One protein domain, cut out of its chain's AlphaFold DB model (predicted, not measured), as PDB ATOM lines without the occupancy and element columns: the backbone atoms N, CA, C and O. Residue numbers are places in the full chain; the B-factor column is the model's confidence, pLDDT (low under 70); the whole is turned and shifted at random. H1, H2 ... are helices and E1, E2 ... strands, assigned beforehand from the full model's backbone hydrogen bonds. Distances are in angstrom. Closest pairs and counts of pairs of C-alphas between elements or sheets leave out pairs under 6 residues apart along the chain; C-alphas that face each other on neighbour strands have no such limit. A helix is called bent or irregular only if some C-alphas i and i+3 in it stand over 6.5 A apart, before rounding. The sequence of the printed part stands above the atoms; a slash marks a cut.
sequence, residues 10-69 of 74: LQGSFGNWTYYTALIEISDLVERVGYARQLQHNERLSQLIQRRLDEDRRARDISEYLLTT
ATOM      1  N   LEU A  10      13.990 132.338  41.948       95.81
ATOM      2  CA  LEU A  10      12.990 131.502  42.590       95.81
ATOM      3  C   LEU A  10      13.701 130.316  43.233       95.81
ATOM      4  O   LEU A  10      14.389 129.558  42.549       95.81
ATOM      5  N   GLN A  11      13.520 130.162  44.542       94.81
ATOM      6  CA  GLN A  11      13.952 128.971  45.257       94.81
ATOM      7  C   GLN A  11      12.838 127.926  45.207       94.81
ATOM      8  O   GLN A  11      11.701 128.202  45.593       94.81
ATOM      9  N   GLY A  12      13.174 126.725  44.755       90.31
ATOM     10  CA  GLY A  12      12.284 125.570  44.779       90.31
ATOM     11  C   GLY A  12      12.981 124.372  45.403       90.31
ATOM     12  O   GLY A  12      14.206 124.273  45.362       90.31
ATOM     13  N   SER A  13      12.214 123.453  45.977       87.50
ATOM     14  CA  SER A  13      12.732 122.163  46.423       87.50
ATOM     15  C   SER A  13      12.074 121.026  45.654       87.50
ATOM     16  O   SER A  13      10.873 121.050  45.379       87.50
ATOM     17  N   PHE A  14      12.873 120.025  45.292       79.88
ATOM     18  CA  PHE A  14      12.384 118.795  44.682       79.88
ATOM     19  C   PHE A  14      13.179 117.610  45.229       79.88
ATOM     20  O   PHE A  14      14.402 117.547  45.097       79.88
ATOM     21  N   GLY A  15      12.486 116.693  45.906       77.88
ATOM     22  CA  GLY A  15      13.140 115.682  46.737       77.88
ATOM     23  C   GLY A  15      14.004 116.336  47.820       77.88
ATOM     24  O   GLY A  15      13.557 117.254  48.505       77.88
ATOM     25  N   ASN A  16      15.258 115.893  47.929       79.75
ATOM     26  CA  ASN A  16      16.225 116.396  48.912       79.75
ATOM     27  C   ASN A  16      17.062 117.581  48.389       79.75
ATOM     28  O   ASN A  16      18.019 117.999  49.039       79.75
ATOM     29  N   TRP A  17      16.719 118.118  47.215       78.88
ATOM     30  CA  TRP A  17      17.491 119.158  46.540       78.88
ATOM     31  C   TRP A  17      16.805 120.514  46.621       78.88
ATOM     32  O   TRP A  17      15.583 120.624  46.506       78.88
ATOM     33  N   THR A  18      17.621 121.555  46.788       87.44
ATOM     34  CA  THR A  18      17.200 122.954  46.680       87.44
ATOM     35  C   THR A  18      17.752 123.534  45.386       87.44
ATOM     36  O   THR A  18      18.960 123.526  45.163       87.44
ATOM     37  N   TYR A  19      16.859 124.049  44.552       88.88
ATOM     38  CA  TYR A  19      17.156 124.656  43.263       88.88
ATOM     39  C   TYR A  19      16.924 126.156  43.330       88.88
ATOM     40  O   TYR A  19      16.013 126.632  44.011       88.88
ATOM     41  N   TYR A  20      17.729 126.885  42.563       92.56
ATOM     42  CA  TYR A  20      17.580 128.315  42.346       92.56
ATOM     43  C   TYR A  20      17.468 128.561  40.847       92.56
ATOM     44  O   TYR A  20      18.407 128.293  40.099       92.56
ATOM     45  N   THR A  21      16.322 129.074  40.417       93.06
ATOM     46  CA  THR A  21      16.076 129.431  39.018       93.06
ATOM     47  C   THR A  21      16.087 130.942  38.886       93.06
ATOM     48  O   THR A  21      15.312 131.621  39.556       93.06
ATOM     49  N   ALA A  22      16.934 131.471  38.008       94.50
ATOM     50  CA  ALA A  22      17.048 132.899  37.745       94.50
ATOM     51  C   ALA A  22      17.134 133.177  36.242       94.50
ATOM     52  O   ALA A  22      17.536 132.314  35.461       94.50
ATOM     53  N   LEU A  23      16.774 134.399  35.852       94.75
ATOM     54  CA  LEU A  23      17.040 134.926  34.516       94.75
ATOM     55  C   LEU A  23      18.379 135.667  34.534       94.75
ATOM     56  O   LEU A  23      18.642 136.443  35.450       94.75
ATOM     57  N   ILE A  24      19.206 135.422  33.522       92.75
ATOM     58  CA  ILE A  24      20.528 136.028  33.345       92.75
ATOM     59  C   ILE A  24      20.713 136.410  31.876       92.75
ATOM     60  O   ILE A  24      20.157 135.757  30.989       92.75
ATOM     61  N   GLU A  25      21.494 137.454  31.608       91.81
ATOM     62  CA  GLU A  25      21.916 137.764  30.246       91.81
ATOM     63  C   GLU A  25      22.905 136.719  29.717       91.81
ATOM     64  O   GLU A  25      23.724 136.153  30.445       91.81
ATOM     65  N   ILE A  26      22.855 136.469  28.408       88.44
ATOM     66  CA  ILE A  26      23.746 135.491  27.774       88.44
ATOM     67  C   ILE A  26      25.219 135.927  27.812       88.44
ATOM     68  O   ILE A  26      26.106 135.081  27.864       88.44
ATOM     69  N   SER A  27      25.474 137.235  27.827       90.06
ATOM     70  CA  SER A  27      26.792 137.851  28.020       90.06
ATOM     71  C   SER A  27      27.413 137.416  29.349       90.06
ATOM     72  O   SER A  27      28.486 136.815  29.361       90.06
ATOM     73  N   ASP A  28      26.691 137.627  30.452       89.62
ATOM     74  CA  ASP A  28      27.108 137.213  31.793       89.62
ATOM     75  C   ASP A  28      27.309 135.695  31.892       89.62
ATOM     76  O   ASP A  28      28.242 135.230  32.550       89.62
ATOM     77  N   LEU A  29      26.455 134.909  31.227       87.69
ATOM     78  CA  LEU A  29      26.596 133.455  31.182       87.69
ATOM     79  C   LEU A  29      27.923 133.039  30.529       87.69
ATOM     80  O   LEU A  29      28.645 132.222  31.096       87.69
ATOM     81  N   VAL A  30      28.251 133.597  29.360       86.50
ATOM     82  CA  VAL A  30      29.466 133.250  28.600       86.50
ATOM     83  C   VAL A  30      30.739 133.624  29.359       86.50
ATOM     84  O   VAL A  30      31.727 132.893  29.295       86.50
ATOM     85  N   GLU A  31      30.726 134.728  30.106       86.25
ATOM     86  CA  GLU A  31      31.877 135.150  30.914       86.25
ATOM     87  C   GLU A  31      32.091 134.283  32.162       86.25
ATOM     88  O   GLU A  31      33.219 134.160  32.648       86.25
ATOM     89  N   ARG A  32      31.019 133.693  32.704       83.38
ATOM     90  CA  ARG A  32      31.031 133.048  34.029       83.38
ATOM     91  C   ARG A  32      30.939 131.527  33.979       83.38
ATOM     92  O   ARG A  32      31.356 130.870  34.932       83.38
ATOM     93  N   VAL A  33      30.414 130.956  32.899       81.00
ATOM     94  CA  VAL A  33      30.232 129.509  32.735       81.00
ATOM     95  C   VAL A  33      31.178 128.992  31.659       81.00
ATOM     96  O   VAL A  33      30.989 129.203  30.464       81.00
ATOM     97  N   GLY A  34      32.218 128.279  32.095       72.56
ATOM     98  CA  GLY A  34      33.144 127.591  31.202       72.56
ATOM     99  C   GLY A  34      32.571 126.285  30.651       72.56
ATOM    100  O   GLY A  34      31.689 125.659  31.240       72.56
ATOM    101  N   TYR A  35      33.123 125.820  29.528       59.41
ATOM    102  CA  TYR A  35      32.815 124.491  29.006       59.41
ATOM    103  C   TYR A  35      33.149 123.406  30.041       59.41
ATOM    104  O   TYR A  35      34.229 123.402  30.636       59.41
ATOM    105  N   ALA A  36      32.269 122.405  30.161       56.50
ATOM    106  CA  ALA A  36      32.395 121.265  31.080       56.50
ATOM    107  C   ALA A  36      33.694 120.443  30.934       56.50
ATOM    108  O   ALA A  36      33.986 119.584  31.764       56.50
ATOM    109  N   ARG A  37      34.513 120.724  29.912       50.81
ATOM    110  CA  ARG A  37      35.847 120.147  29.724       50.81
ATOM    111  C   ARG A  37      36.798 120.467  30.893       50.81
ATOM    112  O   ARG A  37      37.718 119.699  31.127       50.81
ATOM    113  N   GLN A  38      36.550 121.538  31.656       49.75
ATOM    114  CA  GLN A  38      37.310 121.878  32.874       49.75
ATOM    115  C   GLN A  38      36.774 121.236  34.168       49.75
ATOM    116  O   GLN A  38      37.484 121.217  35.167       49.75
ATOM    117  N   LEU A  39      35.562 120.665  34.164       51.75
ATOM    118  CA  LEU A  39      34.989 119.965  35.329       51.75
ATOM    119  C   LEU A  39      35.424 118.491  35.411       51.75
ATOM    120  O   LEU A  39      35.154 117.806  36.397       51.75
ATOM    121  N   GLN A  40      36.113 117.984  34.388       46.31
ATOM    122  CA  GLN A  40      36.587 116.606  34.348       46.31
ATOM    123  C   GLN A  40      37.978 116.483  34.968       46.31
ATOM    124  O   GLN A  40      38.971 116.319  34.274       46.31
ATOM    125  N   HIS A  41      38.041 116.471  36.300       45.78
ATOM    126  CA  HIS A  41      39.145 115.793  36.995       45.78
ATOM    127  C   HIS A  41      38.897 114.275  37.116       45.78
ATOM    128  O   HIS A  41      39.696 113.543  37.691       45.78
ATOM    129  N   ASN A  42      37.771 113.779  36.587       51.78
ATOM    130  CA  ASN A  42      37.400 112.370  36.631       51.78
ATOM    131  C   ASN A  42      36.851 111.916  35.271       51.78
ATOM    132  O   ASN A  42      35.641 111.817  35.059       51.78
ATOM    133  N   GLU A  43      37.764 111.646  34.335       53.06
ATOM    134  CA  GLU A  43      37.470 111.161  32.977       53.06
ATOM    135  C   GLU A  43      36.554 109.922  32.961       53.06
ATOM    136  O   GLU A  43      35.796 109.708  32.010       53.06
ATOM    137  N   ARG A  44      36.539 109.139  34.049       53.34
ATOM    138  CA  ARG A  44      35.662 107.971  34.198       53.34
ATOM    139  C   ARG A  44      34.182 108.336  34.186       53.34
ATOM    140  O   ARG A  44      33.402 107.572  33.631       53.34
ATOM    141  N   LEU A  45      33.774 109.479  34.745       48.31
ATOM    142  CA  LEU A  45      32.356 109.860  34.793       48.31
ATOM    143  C   LEU A  45      31.813 110.174  33.389       48.31
ATOM    144  O   LEU A  45      30.737 109.712  33.019       48.31
ATOM    145  N   SER A  46      32.596 110.886  32.576       49.78
ATOM    146  CA  SER A  46      32.241 111.187  31.183       49.78
ATOM    147  C   SER A  46      32.205 109.932  30.317       49.78
ATOM    148  O   SER A  46      31.298 109.765  29.502       49.78
ATOM    149  N   GLN A  47      33.166 109.025  30.517       53.34
ATOM    150  CA  GLN A  47      33.198 107.744  29.816       53.34
ATOM    151  C   GLN A  47      32.021 106.848  30.223       53.34
ATOM    152  O   GLN A  47      31.419 106.232  29.356       53.34
ATOM    153  N   LEU A  48      31.626 106.812  31.500       54.62
ATOM    154  CA  LEU A  48      30.457 106.049  31.962       54.62
ATOM    155  C   LEU A  48      29.137 106.565  31.369       54.62
ATOM    156  O   LEU A  48      28.253 105.761  31.079       54.62
ATOM    157  N   ILE A  49      29.009 107.879  31.153       55.31
ATOM    158  CA  ILE A  49      27.840 108.479  30.491       55.31
ATOM    159  C   ILE A  49      27.817 108.120  28.997       55.31
ATOM    160  O   ILE A  49      26.774 107.729  28.480       55.31
ATOM    161  N   GLN A  50      28.960 108.204  28.308       50.00
ATOM    162  CA  GLN A  50      29.042 107.948  26.862       50.00
ATOM    163  C   GLN A  50      28.994 106.457  26.495       50.00
ATOM    164  O   GLN A  50      28.480 106.104  25.438       50.00
ATOM    165  N   ARG A  51      29.470 105.558  27.368       47.28
ATOM    166  CA  ARG A  51      29.484 104.100  27.134       47.28
ATOM    167  C   ARG A  51      28.129 103.419  27.397       47.28
ATOM    168  O   ARG A  51      28.007 102.221  27.191       47.28
ATOM    169  N   ARG A  52      27.118 104.170  27.852       51.75
ATOM    170  CA  ARG A  52      25.762 103.699  28.213       51.75
ATOM    171  C   ARG A  52      24.740 103.783  27.066       51.75
ATOM    172  O   ARG A  52      23.535 103.785  27.308       51.75
ATOM    173  N   LEU A  53      25.222 103.892  25.830       52.09
ATOM    174  CA  LEU A  53      24.404 104.022  24.620       52.09
ATOM    175  C   LEU A  53      24.005 102.672  23.983       52.09
ATOM    176  O   LEU A  53      23.480 102.679  22.878       52.09
ATOM    177  N   ASP A  54      24.187 101.536  24.668       58.47
ATOM    178  CA  ASP A  54      23.675 100.234  24.210       58.47
ATOM    179  C   ASP A  54      22.160 100.120  24.488       58.47
ATOM    180  O   ASP A  54      21.714 100.102  25.641       58.47
ATOM    181  N   GLU A  55      21.363 100.065  23.419       59.34
ATOM    182  CA  GLU A  55      19.910 100.303  23.416       59.34
ATOM    183  C   GLU A  55      19.091  99.319  24.282       59.34
ATOM    184  O   GLU A  55      18.139  99.743  24.940       59.34
ATOM    185  N   ASP A  56      19.506  98.052  24.403       61.47
ATOM    186  CA  ASP A  56      18.732  97.016  25.114       61.47
ATOM    187  C   ASP A  56      18.985  96.948  26.632       61.47
ATOM    188  O   ASP A  56      18.104  96.572  27.411       61.47
ATOM    189  N   ARG A  57      20.188  97.320  27.096       63.22
ATOM    190  CA  ARG A  57      20.530  97.339  28.538       63.22
ATOM    191  C   ARG A  57      20.111  98.638  29.219       63.22
ATOM    192  O   ARG A  57      19.827  98.651  30.414       63.22
ATOM    193  N   ARG A  58      19.983  99.716  28.444       65.88
ATOM    194  CA  ARG A  58      19.662 101.058  28.932       65.88
ATOM    195  C   ARG A  58      18.311 101.141  29.636       65.88
ATOM    196  O   ARG A  58      18.224 101.772  30.682       65.88
ATOM    197  N   ALA A  59      17.265 100.516  29.095       66.44
ATOM    198  CA  ALA A  59      15.939 100.581  29.713       66.44
ATOM    199  C   ALA A  59      15.935  99.952  31.115       66.44
ATOM    200  O   ALA A  59      15.361 100.522  32.042       66.44
ATOM    201  N   ARG A  60      16.634  98.820  31.284       75.00
ATOM    202  CA  ARG A  60      16.774  98.149  32.583       75.00
ATOM    203  C   ARG A  60      17.624  98.964  33.545       75.00
ATOM    204  O   ARG A  60      17.134  99.275  34.624       75.00
ATOM    205  N   ASP A  61      18.812  99.392  33.132       74.12
ATOM    206  CA  ASP A  61      19.723 100.155  33.993       74.12
ATOM    207  C   ASP A  61      19.119 101.502  34.425       74.12
ATOM    208  O   ASP A  61      19.287 101.927  35.568       74.12
ATOM    209  N   ILE A  62      18.382 102.170  33.529       69.06
ATOM    210  CA  ILE A  62      17.636 103.389  33.863       69.06
ATOM    211  C   ILE A  62      16.501 103.056  34.825       69.06
ATOM    212  O   ILE A  62      16.347 103.754  35.821       69.06
ATOM    213  N   SER A  63      15.722 102.002  34.565       73.56
ATOM    214  CA  SER A  63      14.627 101.624  35.463       73.56
ATOM    215  C   SER A  63      15.134 101.287  36.866       73.56
ATOM    216  O   SER A  63      14.565 101.757  37.845       73.56
ATOM    217  N   GLU A  64      16.246 100.562  36.982       81.12
ATOM    218  CA  GLU A  64      16.840 100.196  38.264       81.12
ATOM    219  C   GLU A  64      17.376 101.429  38.993       81.12
ATOM    220  O   GLU A  64      17.070 101.629  40.170       81.12
ATOM    221  N   TYR A  65      18.088 102.314  38.290       74.50
ATOM    222  CA  TYR A  65      18.547 103.586  38.842       74.50
ATOM    223  C   TYR A  65      17.377 104.446  39.344       74.50
ATOM    224  O   TYR A  65      17.405 104.930  40.477       74.50
ATOM    225  N   LEU A  66      16.311 104.566  38.545       72.06
ATOM    226  CA  LEU A  66      15.091 105.284  38.908       72.06
ATOM    227  C   LEU A  66      14.302 104.606  40.034       72.06
ATOM    228  O   LEU A  66      13.490 105.261  40.671       72.06
ATOM    229  N   LEU A  67      14.476 103.322  40.319       79.56
ATOM    230  CA  LEU A  67      13.746 102.668  41.412       79.56
ATOM    231  C   LEU A  67      14.530 102.700  42.725       79.56
ATOM    232  O   LEU A  67      13.928 102.857  43.787       79.56
ATOM    233  N   THR A  68      15.857 102.611  42.649       80.25
ATOM    234  CA  THR A  68      16.737 102.394  43.809       80.25
ATOM    235  C   THR A  68      17.437 103.653  44.307       80.25
ATOM    236  O   THR A  68      17.824 103.715  45.472       80.25
ATOM    237  N   THR A  69      17.585 104.673  43.460       73.06
ATOM    238  CA  THR A  69      18.279 105.908  43.836       73.06
ATOM    239  C   THR A  69      17.279 106.925  44.377       73.06
ATOM    240  O   THR A  69      16.336 107.314  43.692       73.06
TER     241      THR A  69
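AT A GLANCE: This is residues 10 to 69 of the 74 residues of an uncharacterized protein of Falsochrobactrum shanghaiense (UniProt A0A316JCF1). This domain is an open horseshoe of loosely strung parts round an empty middle: a two-stranded hairpin, E1 and E2, makes one arm, H1 and H2 follow round the curve with a bare stretch of chain between them, and H3, the longest helix, makes the other arm. No helix touches another. The printed part has 60 residues, with two named strands and then three named helices along the chain, E1 E2 H1 H2 H3; the sheet has the order E1 - E2, antiparallel, and the class is mixed, helices and strands. The whole is extended, with a radius of gyration of the C-alphas of 16.6 A and spans of 41 by 29 by 20 A.

IN THESE COORDINATES: Begin at the sheet. Find C-alpha 10 at (12.990, 131.502, 42.590), where E1, residues 10 to 14, begins; it runs 12.9 A from first to last C-alpha. E2, residues 17 to 22, runs 16.3 A and ends at C-alpha 22, (17.048, 132.899, 37.745). Next come H1, residues 26 to 32, of 9.9 A, and H2, residues 43 to 50, of 10.9 A. H3, residues 55 to 68, runs 20.7 A to C-alpha 68 at (16.737, 102.394, 43.809). H3 is neither bent nor irregular, but only just: C-alphas 56 and 59 are 6.5 A apart.

HOW THE PARTS SIT: Look first at E1 and E2, a hairpin of antiparallel neighbours with 152 degrees between their N-to-C directions. The C-alphas of Ser 13 and Thr 18 face each other at 4.5 A. Across the pair, N 10 and O 21 are within hydrogen-bond range at 2.8 A, and so are N 14 and O 17 at 3.0 A. From the sheet outward, you find that H1 is apart from E1, and that H2 and H3 are each apart from both strands. H1 and H2 are apart, H2 and H3 are apart, and H1 and H3 are apart. In H1 and H2 every O i to N i+4 pair is within hydrogen-bond range; in H3 it is 8 of 10.

THE WHOLE: The two C-alphas farthest apart are those of Ser 27 and Asp 56, at 41.7 A. The printed part, residues 10 to 69 of a chain of 74, has no cut. The links E1 to E2, E2 to H1 and H2 to H3 are tight, the link H1 to H2 with 10 residues is short, and no link is long. Residues 24 to 36, of which 26 to 32 belong to H1, stand free, as do residues 63 to 69, of which 63 to 68 belong to H3. In the B-factor column the mean pLDDT of the printed part is 71.6; residues 35 to 59 and residue 62 are under 70, and the mean of H2 is 52.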